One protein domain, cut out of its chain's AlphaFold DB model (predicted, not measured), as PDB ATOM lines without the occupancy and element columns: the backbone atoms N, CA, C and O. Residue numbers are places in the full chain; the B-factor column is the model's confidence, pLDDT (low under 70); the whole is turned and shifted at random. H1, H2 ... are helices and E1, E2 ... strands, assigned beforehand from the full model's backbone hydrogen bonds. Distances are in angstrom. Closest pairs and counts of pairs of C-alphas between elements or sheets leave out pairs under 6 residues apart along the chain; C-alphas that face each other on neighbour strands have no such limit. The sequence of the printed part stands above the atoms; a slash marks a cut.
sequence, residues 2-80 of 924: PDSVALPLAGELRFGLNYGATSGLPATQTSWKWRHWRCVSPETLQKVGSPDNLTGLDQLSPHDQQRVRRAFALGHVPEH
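What this domain is: This is residues 2 to 80 of the 924 residues of an uncharacterized protein of Scenedesmus sp. NREL 46B-D3 (UniProt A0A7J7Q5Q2). A small twisted sheet of three strands, E1 to E3, has helix H2 grazing it, with the short helix H1 close to H2; at the end away from H2, the loop of residues 19 to 31 between E2 and E3 makes much of the length. The printed part has 79 residues, with E1, E2, E3, H1 and H2 in that order along the chain, and its class is mixed, with 35 residues in named elements, under half. The sheet's order is E1 - E2 - E3, all antiparallel. The whole is compact, with a radius of gyration of the C-alphas of 12.7 A, and elongated, spanning 40 by 25 by 20 A.

Where its parts are: Find C-alpha 4 at (-15.034, 48.634, -17.475), where E1 begins; it runs 15.1 A over residues 4 to 9. E2, residues 12 to 18, covers 19.2 A, and E3, residues 32 to 36, covers 13.0 A. H1, residues 42 to 46, measures 6.3 A. H2, residues 62 to 73, runs 16.2 A to C-alpha 73 at (-6.840, 38.217, -27.837).

How they stand to each other: Look first at the meander E1 E2 E3, each strand the antiparallel neighbour of the one before; the hairpin E1 and E2 has N 7 and O 14 at 3.0 A, and the hairpin E2 and E3 has N 35 and O 15 at 2.8 A, both within hydrogen-bond range. Residues 4 to 5 of E1 also pair, parallel, with residues 54 to 55. H2 is on the sheet but only grazes it, with residues 64 to 68. H1 and H2 are close but not clearly touching; their closest C-alphas, of Leu 45 and Phe 72, are 6.4 A apart. In H1 and H2 every O i to N i+4 pair is within hydrogen-bond range.

The domain as a whole: The C-alphas farthest apart, of Pro 26 and His 80, are 41.1 A apart. The printed part has no cut; the links E2 to E3 and H1 to H2 are long. Residues 21 to 23 and 80 have pLDDT under 70.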
ATOM      1  N   PRO A   2     -20.619  49.935 -21.704       71.50
ATOM      2  CA  PRO A   2     -20.473  49.954 -20.250       71.50
ATOM      3  C   PRO A   2     -19.027  50.314 -19.885       71.50
ATOM      4  O   PRO A   2     -18.102  49.774 -20.495       71.50
ATOM      5  N   ASP A   3     -18.819  51.186 -18.898       82.62
ATOM      6  CA  ASP A   3     -17.465  51.425 -18.389       82.62
ATOM      7  C   ASP A   3     -16.938  50.146 -17.738       82.62
ATOM      8  O   ASP A   3     -17.653  49.456 -17.000       82.62
ATOM      9  N   SER A   4     -15.674  49.835 -17.997       85.00
ATOM     10  CA  SER A   4     -15.034  48.634 -17.475       85.00
ATOM     11  C   SER A   4     -13.727  48.986 -16.781       85.00
ATOM     12  O   SER A   4     -12.950  49.810 -17.261       85.00
ATOM     13  N   VAL A   5     -13.519  48.385 -15.613       89.50
ATOM     14  CA  VAL A   5     -12.412  48.696 -14.707       89.50
ATOM     15  C   VAL A   5     -11.715  47.402 -14.309       89.50
ATOM     16  O   VAL A   5     -12.360  46.462 -13.839       89.50
ATOM     17  N   ALA A   6     -10.393  47.363 -14.450       85.06
ATOM     18  CA  ALA A   6      -9.565  46.271 -13.950       85.06
ATOM     19  C   ALA A   6      -8.735  46.774 -12.761       85.06
ATOM     20  O   ALA A   6      -7.980  47.729 -12.905       85.06
ATOM     21  N   LEU A   7      -8.876  46.144 -11.588       83.75
ATOM     22  CA  LEU A   7      -8.147  46.540 -10.375       83.75
ATOM     23  C   LEU A   7      -7.472  45.351  -9.675       83.75
ATOM     24  O   LEU A   7      -8.054  44.261  -9.612       83.75
ATOM     25  N   PRO A   8      -6.283  45.560  -9.077       81.38
ATOM     26  CA  PRO A   8      -5.640  44.592  -8.203       81.38
ATOM     27  C   PRO A   8      -6.191  44.764  -6.779       81.38
ATOM     28  O   PRO A   8      -5.803  45.671  -6.044       81.38
ATOM     29  N   LEU A   9      -7.115  43.895  -6.366       74.06
ATOM     30  CA  LEU A   9      -7.770  43.966  -5.057       74.06
ATOM     31  C   LEU A   9      -7.297  42.813  -4.167       74.06
ATOM     32  O   LEU A   9      -7.583  41.649  -4.431       74.06
ATOM     33  N   ALA A  10      -6.560  43.148  -3.103       75.19
ATOM     34  CA  ALA A  10      -6.002  42.197  -2.131       75.19
ATOM     35  C   ALA A  10      -5.151  41.058  -2.748       75.19
ATOM     36  O   ALA A  10      -5.140  39.936  -2.247       75.19
ATOM     37  N   GLY A  11      -4.430  41.347  -3.839       83.50
ATOM     38  CA  GLY A  11      -3.610  40.365  -4.564       83.50
ATOM     39  C   GLY A  11      -4.378  39.512  -5.582       83.50
ATOM     40  O   GLY A  11      -3.775  38.686  -6.259       83.50
ATOM     41  N   GLU A  12      -5.686  39.727  -5.732       88.81
ATOM     42  CA  GLU A  12      -6.505  39.113  -6.772       88.81
ATOM     43  C   GLU A  12      -6.878  40.148  -7.843       88.81
ATOM     44  O   GLU A  12      -7.346  41.248  -7.541       88.81
ATOM     45  N   LEU A  13      -6.710  39.788  -9.118       93.50
ATOM     46  CA  LEU A  13      -7.191  40.609 -10.227       93.50
ATOM     47  C   LEU A  13      -8.726  40.552 -10.287       93.50
ATOM     48  O   LEU A  13      -9.317  39.469 -10.369       93.50
ATOM     49  N   ARG A  14      -9.375  41.719 -10.269       95.50
ATOM     50  CA  ARG A  14     -10.836  41.849 -10.314       95.50
ATOM     51  C   ARG A  14     -11.291  42.751 -11.450       95.50
ATOM     52  O   ARG A  14     -10.612  43.701 -11.829       95.50
ATOM     53  N   PHE A  15     -12.467  42.424 -11.967       96.62
ATOM     54  CA  PHE A  15     -13.093  43.054 -13.119       96.62
ATOM     55  C   PHE A  15     -14.418  43.677 -12.687       96.62
ATOM     56  O   PHE A  15     -15.328  42.964 -12.257       96.62
ATOM     57  N   GLY A  16     -14.516  44.998 -12.754       96.25
ATOM     58  CA  GLY A  16     -15.739  45.748 -12.503       96.25
ATOM     59  C   GLY A  16     -16.391  46.144 -13.820       96.25
ATOM     60  O   GLY A  16     -15.741  46.753 -14.665       96.25
ATOM     61  N   LEU A  17     -17.680  45.836 -13.978       94.50
ATOM     62  CA  LEU A  17     -18.516  46.484 -14.992       94.50
ATOM     63  C   LEU A  17     -19.424  47.511 -14.323       94.50
ATOM     64  O   LEU A  17     -20.102  47.176 -13.344       94.50
ATOM     65  N   ASN A  18     -19.473  48.714 -14.888       91.38
ATOM     66  CA  ASN A  18     -20.513  49.696 -14.622       91.38
ATOM     67  C   ASN A  18     -21.769  49.327 -15.428       91.38
ATOM     68  O   ASN A  18     -21.710  49.184 -16.649       91.38
ATOM     69  N   TYR A  19     -22.910  49.186 -14.754       85.56
ATOM     70  CA  TYR A  19     -24.213  48.970 -15.401       85.56
ATOM     71  C   TYR A  19     -25.038  50.264 -15.545       85.56
ATOM     72  O   TYR A  19     -26.152  50.235 -16.067       85.56
ATOM     73  N   GLY A  20     -24.511  51.410 -15.100       72.56
ATOM     74  CA  GLY A  20     -25.186  52.704 -15.182       72.56
ATOM     75  C   GLY A  20     -25.106  53.347 -16.566       72.56
ATOM     76  O   GLY A  20     -24.159  54.078 -16.831       72.56
ATOM     77  N   ALA A  21     -26.118  53.115 -17.413       55.81
ATOM     78  CA  ALA A  21     -26.505  54.013 -18.518       55.81
ATOM     79  C   ALA A  21     -27.863  53.641 -19.148       55.81
ATOM     80  O   ALA A  21     -28.689  54.504 -19.421       55.81
ATOM     81  N   THR A  22     -28.096  52.352 -19.418       56.91
ATOM     82  CA  THR A  22     -29.126  51.896 -20.375       56.91
ATOM     83  C   THR A  22     -30.519  51.633 -19.797       56.91
ATOM     84  O   THR A  22     -31.425  51.299 -20.554       56.91
ATOM     85  N   SER A  23     -30.728  51.781 -18.488       59.47
ATOM     86  CA  SER A  23     -32.003  51.460 -17.819       59.47
ATOM     87  C   SER A  23     -32.999  52.625 -17.719       59.47
ATOM     88  O   SER A  23     -34.048  52.466 -17.102       59.47
ATOM     89  N   GLY A  24     -32.684  53.806 -18.268       73.25
ATOM     90  CA  GLY A  24     -33.546  54.999 -18.199       73.25
ATOM     91  C   GLY A  24     -33.663  55.645 -16.809       73.25
ATOM     92  O   GLY A  24     -34.283  56.698 -16.673       73.25
ATOM     93  N   LEU A  25     -33.049  55.049 -15.782       70.31
ATOM     94  CA  LEU A  25     -32.893  55.652 -14.459       70.31
ATOM     95  C   LEU A  25     -31.952  56.871 -14.529       70.31
ATOM     96  O   LEU A  25     -31.046  56.893 -15.368       70.31
ATOM     97  N   PRO A  26     -32.123  57.882 -13.653       75.81
ATOM     98  CA  PRO A  26     -31.263  59.060 -13.641       75.81
ATOM     99  C   PRO A  26     -29.789  58.677 -13.454       75.81
ATOM    100  O   PRO A  26     -29.454  57.799 -12.656       75.81
ATOM    101  N   ALA A  27     -28.900  59.378 -14.164       70.12
ATOM    102  CA  ALA A  27     -27.475  59.051 -14.312       70.12
ATOM    103  C   ALA A  27     -26.625  59.123 -13.018       70.12
ATOM    104  O   ALA A  27     -25.404  59.015 -13.065       70.12
ATOM    105  N   THR A  28     -27.254  59.300 -11.856       79.81
ATOM    106  CA  THR A  28     -26.618  59.373 -10.534       79.81
ATOM    107  C   THR A  28     -26.364  58.005  -9.890       79.81
ATOM    108  O   THR A  28     -25.651  57.941  -8.892       79.81
ATOM    109  N   GLN A  29     -26.914  56.908 -10.429       79.62
ATOM    110  CA  GLN A  29     -26.763  55.554  -9.866       79.62
ATOM    111  C   GLN A  29     -25.902  54.623 -10.741       79.62
ATOM    112  O   GLN A  29     -26.391  53.679 -11.363       79.62
ATOM    113  N   THR A  30     -24.585  54.844 -10.753       84.00
ATOM    114  CA  THR A  30     -23.620  53.880 -11.314       84.00
ATOM    115  C   THR A  30     -23.447  52.685 -10.375       84.00
ATOM    116  O   THR A  30     -22.867  52.817  -9.294       84.00
ATOM    117  N   SER A  31     -23.928  51.507 -10.778       87.88
ATOM    118  CA  SER A  31     -23.745  50.261 -10.024       87.88
ATOM    119  C   SER A  31     -22.618  49.414 -10.619       87.88
ATOM    120  O   SER A  31     -22.637  49.046 -11.795       87.88
ATOM    121  N   TRP A  32     -21.625  49.095  -9.784       92.94
ATOM    122  CA  TRP A  32     -20.442  48.320 -10.160       92.94
ATOM    123  C   TRP A  32     -20.591  46.856  -9.748       92.94
ATOM    124  O   TRP A  32     -20.640  46.545  -8.556       92.94
ATOM    125  N   LYS A  33     -20.605  45.934 -10.718       94.06
ATOM    126  CA  LYS A  33     -20.574  44.491 -10.434       94.06
ATOM    127  C   LYS A  33     -19.151  43.966 -10.561       94.06
ATOM    128  O   LYS A  33     -18.662  43.730 -11.665       94.06
ATOM    129  N   TRP A  34     -18.507  43.758  -9.419       95.81
ATOM    130  CA  TRP A  34     -17.190  43.135  -9.344       95.81
ATOM    131  C   TRP A  34     -17.282  41.623  -9.554       95.81
ATOM    132  O   TRP A  34     -18.070  40.935  -8.905       95.81
ATOM    133  N   ARG A  35     -16.438  41.100 -10.442       95.81
ATOM    134  CA  ARG A  35     -16.168  39.672 -10.635       95.81
ATOM    135  C   ARG A  35     -14.684  39.410 -10.382       95.81
ATOM    136  O   ARG A  35     -13.841  40.256 -10.680       95.81
ATOM    137  N   HIS A  36     -14.349  38.225  -9.881       95.12
ATOM    138  CA  HIS A  36     -12.976  37.720  -9.969       95.12
ATOM    139  C   HIS A  36     -12.596  37.595 -11.448       95.12
ATOM    140  O   HIS A  36     -13.443  37.204 -12.254       95.12
ATOM    141  N   TRP A  37     -11.344  37.876 -11.817       95.19
ATOM    142  CA  TRP A  37     -10.895  37.784 -13.214       95.19
ATOM    143  C   TRP A  37     -11.179  36.410 -13.843       95.19
ATOM    144  O   TRP A  37     -11.664  36.319 -14.964       95.19
ATOM    145  N   ARG A  38     -11.008  35.335 -13.065       93.69
ATOM    146  CA  ARG A  38     -11.290  33.942 -13.469       93.69
ATOM    147  C   ARG A  38     -12.787  33.633 -13.665       93.69
ATOM    148  O   ARG A  38     -13.128  32.531 -14.068       93.69
ATOM    149  N   CYS A  39     -13.677  34.580 -13.358       95.12
ATOM    150  CA  CYS A  39     -15.138  34.465 -13.454       95.12
ATOM    151  C   CYS A  39     -15.749  35.473 -14.454       95.12
ATOM    152  O   CYS A  39     -16.954  35.760 -14.402       95.12
ATOM    153  N   VAL A  40     -14.919  36.044 -15.334       96.56
ATOM    154  CA  VAL A  40     -15.325  36.896 -16.461       96.56
ATOM    155  C   VAL A  40     -15.623  35.993 -17.662       96.56
ATOM    156  O   VAL A  40     -14.745  35.274 -18.128       96.56
ATOM    157  N   SER A  41     -16.871  35.991 -18.144       96.62
ATOM    158  CA  SER A  41     -17.274  35.140 -19.275       96.62
ATOM    159  C   SER A  41     -16.782  35.695 -20.624       96.62
ATOM    160  O   SER A  41     -16.548  36.904 -20.718       96.62
ATOM    161  N   PRO A  42     -16.697  34.871 -21.689       97.12
ATOM    162  CA  PRO A  42     -16.336  35.330 -23.036       97.12
ATOM    163  C   PRO A  42     -17.198  36.509 -23.514       97.12
ATOM    164  O   PRO A  42     -16.672  37.547 -23.910       97.12
ATOM    165  N   GLU A  43     -18.523  36.419 -23.341       96.88
ATOM    166  CA  GLU A  43     -19.453  37.525 -23.618       96.88
ATOM    167  C   GLU A  43     -19.081  38.829 -22.902       96.88
ATOM    168  O   GLU A  43     -19.331  39.919 -23.408       96.88
ATOM    169  N   THR A  44     -18.553  38.729 -21.680       96.12
ATOM    170  CA  THR A  44     -18.228  39.893 -20.852       96.12
ATOM    171  C   THR A  44     -17.008  40.625 -21.414       96.12
ATOM    172  O   THR A  44     -16.994  41.853 -21.408       96.12
ATOM    173  N   LEU A  45     -16.029  39.895 -21.963       96.81
ATOM    174  CA  LEU A  45     -14.903  40.481 -22.697       96.81
ATOM    175  C   LEU A  45     -15.366  41.071 -24.039       96.81
ATOM    176  O   LEU A  45     -15.034  42.211 -24.356       96.81
ATOM    177  N   GLN A  46     -16.208  40.346 -24.786       96.69
ATOM    178  CA  GLN A  46     -16.789  40.818 -26.052       96.69
ATOM    179  C   GLN A  46     -17.580  42.129 -25.887       96.69
ATOM    180  O   GLN A  46     -17.474  43.019 -26.725       96.69
ATOM    181  N   LYS A  47     -18.317  42.290 -24.777       95.38
ATOM    182  CA  LYS A  47     -19.066  43.518 -24.429       95.38
ATOM    183  C   LYS A  47     -18.171  44.728 -24.101       95.38
ATOM    184  O   LYS A  47     -18.674  45.849 -24.090       95.38
ATOM    185  N   VAL A  48     -16.873  44.518 -23.858       95.88
ATOM    186  CA  VAL A  48     -15.853  45.573 -23.678       95.88
ATOM    187  C   VAL A  48     -15.032  45.802 -24.956       95.88
ATOM    188  O   VAL A  48     -14.602  46.922 -25.226       95.88
ATOM    189  N   GLY A  49     -14.871  44.774 -25.793       96.75
ATOM    190  CA  GLY A  49     -14.314  44.867 -27.145       96.75
ATOM    191  C   GLY A  49     -12.784  44.850 -27.198       96.75
ATOM    192  O   GLY A  49     -12.208  43.921 -27.756       96.75
ATOM    193  N   SER A  50     -12.117  45.848 -26.609       97.06
ATOM    194  CA  SER A  50     -10.648  45.950 -26.578       97.06
ATOM    195  C   SER A  50     -10.117  45.995 -25.137       97.06
ATOM    196  O   SER A  50     -10.816  46.477 -24.244       97.06
ATOM    197  N   PRO A  51      -8.878  45.530 -24.878       97.06
ATOM    198  CA  PRO A  51      -8.282  45.646 -23.550       97.06
ATOM    199  C   PRO A  51      -8.001  47.109 -23.185       97.06
ATOM    200  O   PRO A  51      -8.046  47.460 -22.015       97.06
ATOM    201  N   ASP A  52      -7.753  47.979 -24.167       96.94
ATOM    202  CA  ASP A  52      -7.441  49.393 -23.929       96.94
ATOM    203  C   ASP A  52      -8.692  50.225 -23.540       96.94
ATOM    204  O   ASP A  52      -8.556  51.363 -23.102       96.94
ATOM    205  N   ASN A  53      -9.897  49.633 -23.598       95.81
ATOM    206  CA  ASN A  53     -11.130  50.166 -22.993       95.81
ATOM    207  C   ASN A  53     -11.241  49.887 -21.471       95.81
ATOM    208  O   ASN A  53     -12.257  50.234 -20.858       95.81
ATOM    209  N   LEU A  54     -10.245  49.235 -20.849       96.38
ATOM    210  CA  LEU A  54     -10.212  48.979 -19.404       96.38
ATOM    211  C   LEU A  54      -9.476  50.080 -18.642       96.38
ATOM    212  O   LEU A  54      -8.245  50.126 -18.598       96.38
ATOM    213  N   THR A  55     -10.244  50.897 -17.932       96.19
ATOM    214  CA  THR A  55      -9.716  51.855 -16.960       96.19
ATOM    215  C   THR A  55      -8.942  51.115 -15.861       96.19
ATOM    216  O   THR A  55      -9.461  50.179 -15.247       96.19
ATOM    217  N   GLY A  56      -7.696  51.527 -15.610       95.06
ATOM    218  CA  GLY A  56      -6.810  50.909 -14.617       95.06
ATOM    219  C   GLY A  56      -5.957  49.744 -15.136       95.06
ATOM    220  O   GLY A  56      -5.154  49.214 -14.371       95.06
ATOM    221  N   LEU A  57      -6.061  49.354 -16.417       96.25
ATOM    222  CA  LEU A  57      -5.165  48.349 -17.012       96.25
ATOM    223  C   LEU A  57      -3.687  48.764 -16.895       96.25
ATOM    224  O   LEU A  57      -2.833  47.936 -16.595       96.25
ATOM    225  N   ASP A  58      -3.396  50.050 -17.070       96.62
ATOM    226  CA  ASP A  58      -2.085  50.679 -16.877       96.62
ATOM    227  C   ASP A  58      -1.521  50.514 -15.451       96.62
ATOM    228  O   ASP A  58      -0.306  50.439 -15.276       96.62
ATOM    229  N   GLN A  59      -2.398  50.401 -14.450       95.75
ATOM    230  CA  GLN A  59      -2.057  50.293 -13.024       95.75
ATOM    231  C   GLN A  59      -1.828  48.842 -12.569       95.75
ATOM    232  O   GLN A  59      -1.417  48.601 -11.432       95.75
ATOM    233  N   LEU A  60      -2.092  47.855 -13.433       95.75
ATOM    234  CA  LEU A  60      -1.819  46.446 -13.151       95.75
ATOM    235  C   LEU A  60      -0.330  46.113 -13.301       95.75
ATOM    236  O   LEU A  60       0.400  46.758 -14.054       95.75
ATOM    237  N   SER A  61       0.104  45.029 -12.648       93.88
ATOM    238  CA  SER A  61       1.445  44.472 -12.867       93.88
ATOM    239  C   SER A  61       1.646  44.141 -14.360       93.88
ATOM    240  O   SER A  61       0.696  43.680 -14.996       93.88
ATOM    241  N   PRO A  62       2.851  44.291 -14.948       93.88
ATOM    242  CA  PRO A  62       3.074  43.974 -16.366       93.88
ATOM    243  C   PRO A  62       2.680  42.536 -16.752       93.88
ATOM    244  O   PRO A  62       2.235  42.279 -17.869       93.88
ATOM    245  N   HIS A  63       2.780  41.605 -15.799       91.06
ATOM    246  CA  HIS A  63       2.306  40.230 -15.932       91.06
ATOM    247  C   HIS A  63       0.774  40.148 -16.038       91.06
ATOM    248  O   HIS A  63       0.244  39.490 -16.931       91.06
ATOM    249  N   ASP A  64       0.043  40.847 -15.169       94.81
ATOM    250  CA  ASP A  64      -1.420  40.872 -15.210       94.81
ATOM    251  C   ASP A  64      -1.948  41.675 -16.405       94.81
ATOM    252  O   ASP A  64      -2.922  41.252 -17.024       94.81
ATOM    253  N   GLN A  65      -1.251  42.735 -16.831       95.69
ATOM    254  CA  GLN A  65      -1.502  43.398 -18.115       95.69
ATOM    255  C   GLN A  65      -1.407  42.410 -19.282       95.69
ATOM    256  O   GLN A  65      -2.284  42.379 -20.145       95.69
ATOM    257  N   GLN A  66      -0.369  41.567 -19.306       94.56
ATOM    258  CA  GLN A  66      -0.208  40.544 -20.338       94.56
ATOM    259  C   GLN A  66      -1.316  39.482 -20.272       94.56
ATOM    260  O   GLN A  66      -1.811  39.065 -21.319       94.56
ATOM    261  N   ARG A  67      -1.765  39.083 -19.075       94.12
ATOM    262  CA  ARG A  67      -2.887  38.142 -18.884       94.12
ATOM    263  C   ARG A  67      -4.225  38.730 -19.338       94.12
ATOM    264  O   ARG A  67      -4.995  38.021 -19.986       94.12
ATOM    265  N   VAL A  68      -4.474  40.017 -19.084       96.31
ATOM    266  CA  VAL A  68      -5.632  40.747 -19.628       96.31
ATOM    267  C   VAL A  68      -5.565  40.789 -21.153       96.31
ATOM    268  O   VAL A  68      -6.477  40.295 -21.813       96.31
ATOM    269  N   ARG A  69      -4.463  41.284 -21.731       96.56
ATOM    270  CA  ARG A  69      -4.281  41.355 -23.193       96.56
ATOM    271  C   ARG A  69      -4.417  39.975 -23.862       96.56
ATOM    272  O   ARG A  69      -5.067  39.876 -24.898       96.56
ATOM    273  N   ARG A  70      -3.891  38.903 -23.248       95.19
ATOM    274  CA  ARG A  70      -4.024  37.507 -23.723       95.19
ATOM    275  C   ARG A  70      -5.474  37.016 -23.692       95.19
ATOM    276  O   ARG A  70      -5.895  36.385 -24.652       95.19
ATOM    277  N   ALA A  71      -6.252  37.328 -22.654       96.38
ATOM    278  CA  ALA A  71      -7.665  36.944 -22.597       96.38
ATOM    279  C   ALA A  71      -8.526  37.666 -23.645       96.38
ATOM    280  O   ALA A  71      -9.380  37.045 -24.270       96.38
ATOM    281  N   PHE A  72      -8.279  38.959 -23.886       97.31
ATOM    282  CA  PHE A  72      -8.954  39.689 -24.967       97.31
ATOM    283  C   PHE A  72      -8.578  39.128 -26.344       97.31
ATOM    284  O   PHE A  72      -9.464  38.890 -27.158       97.31
ATOM    285  N   ALA A  73      -7.296  38.831 -26.585       96.50
ATOM    286  CA  ALA A  73      -6.840  38.217 -27.837       96.50
ATOM    287  C   ALA A  73      -7.407  36.801 -28.077       96.50
ATOM    288  O   ALA A  73      -7.570  36.397 -29.223       96.50
ATOM    289  N   LEU A  74      -7.724  36.056 -27.011       95.94
ATOM    290  CA  LEU A  74      -8.367  34.737 -27.077       95.94
ATOM    291  C   LEU A  74      -9.907  34.800 -27.045       95.94
ATOM    292  O   LEU A  74     -10.561  33.761 -27.133       95.94
ATOM    293  N   GLY A  75     -10.507  35.980 -26.852       97.19
ATOM    294  CA  GLY A  75     -11.953  36.162 -26.658       97.19
ATOM    295  C   GLY A  75     -12.526  35.564 -25.361       97.19
ATOM    296  O   GLY A  75     -13.721  35.702 -25.101       97.19
ATOM    297  N   HIS A  76     -11.702  34.914 -24.537       96.75
ATOM    298  CA  HIS A  76     -12.069  34.281 -23.273       96.75
ATOM    299  C   HIS A  76     -10.905  34.386 -22.281       96.75
ATOM    300  O   HIS A  76      -9.740  34.410 -22.679       96.75
ATOM    301  N   VAL A  77     -11.196  34.408 -20.975       95.88
ATOM    302  CA  VAL A  77     -10.146  34.189 -19.970       95.88
ATOM    303  C   VAL A  77      -9.731  32.720 -20.078       95.88
ATOM    304  O   VAL A  77     -10.581  31.862 -19.838       95.88
ATOM    305  N   PRO A  78      -8.480  32.399 -20.461       92.06
ATOM    306  CA  PRO A  78      -8.082  31.012 -20.649       92.06
ATOM    307  C   PRO A  78      -8.179  30.262 -19.323       92.06
ATOM    308  O   PRO A  78      -7.660  30.726 -18.306       92.06
ATOM    309  N   GLU A  79      -8.765  29.064 -19.341       87.06
ATOM    310  CA  GLU A  79      -8.831  28.169 -18.174       87.06
ATOM    311  C   GLU A  79      -7.471  27.497 -17.882       87.06
ATOM    312  O   GLU A  79      -7.385  26.391 -17.348       87.06
ATOM    313  N   HIS A  80      -6.371  28.179 -18.220       68.81
ATOM    314  CA  HIS A  80      -5.030  27.756 -17.856       68.81
ATOM    315  C   HIS A  80      -4.980  27.535 -16.346       68.81
ATOM    316  O   HIS A  80      -5.355  28.394 -15.537       68.81
TER     317      HIS A  80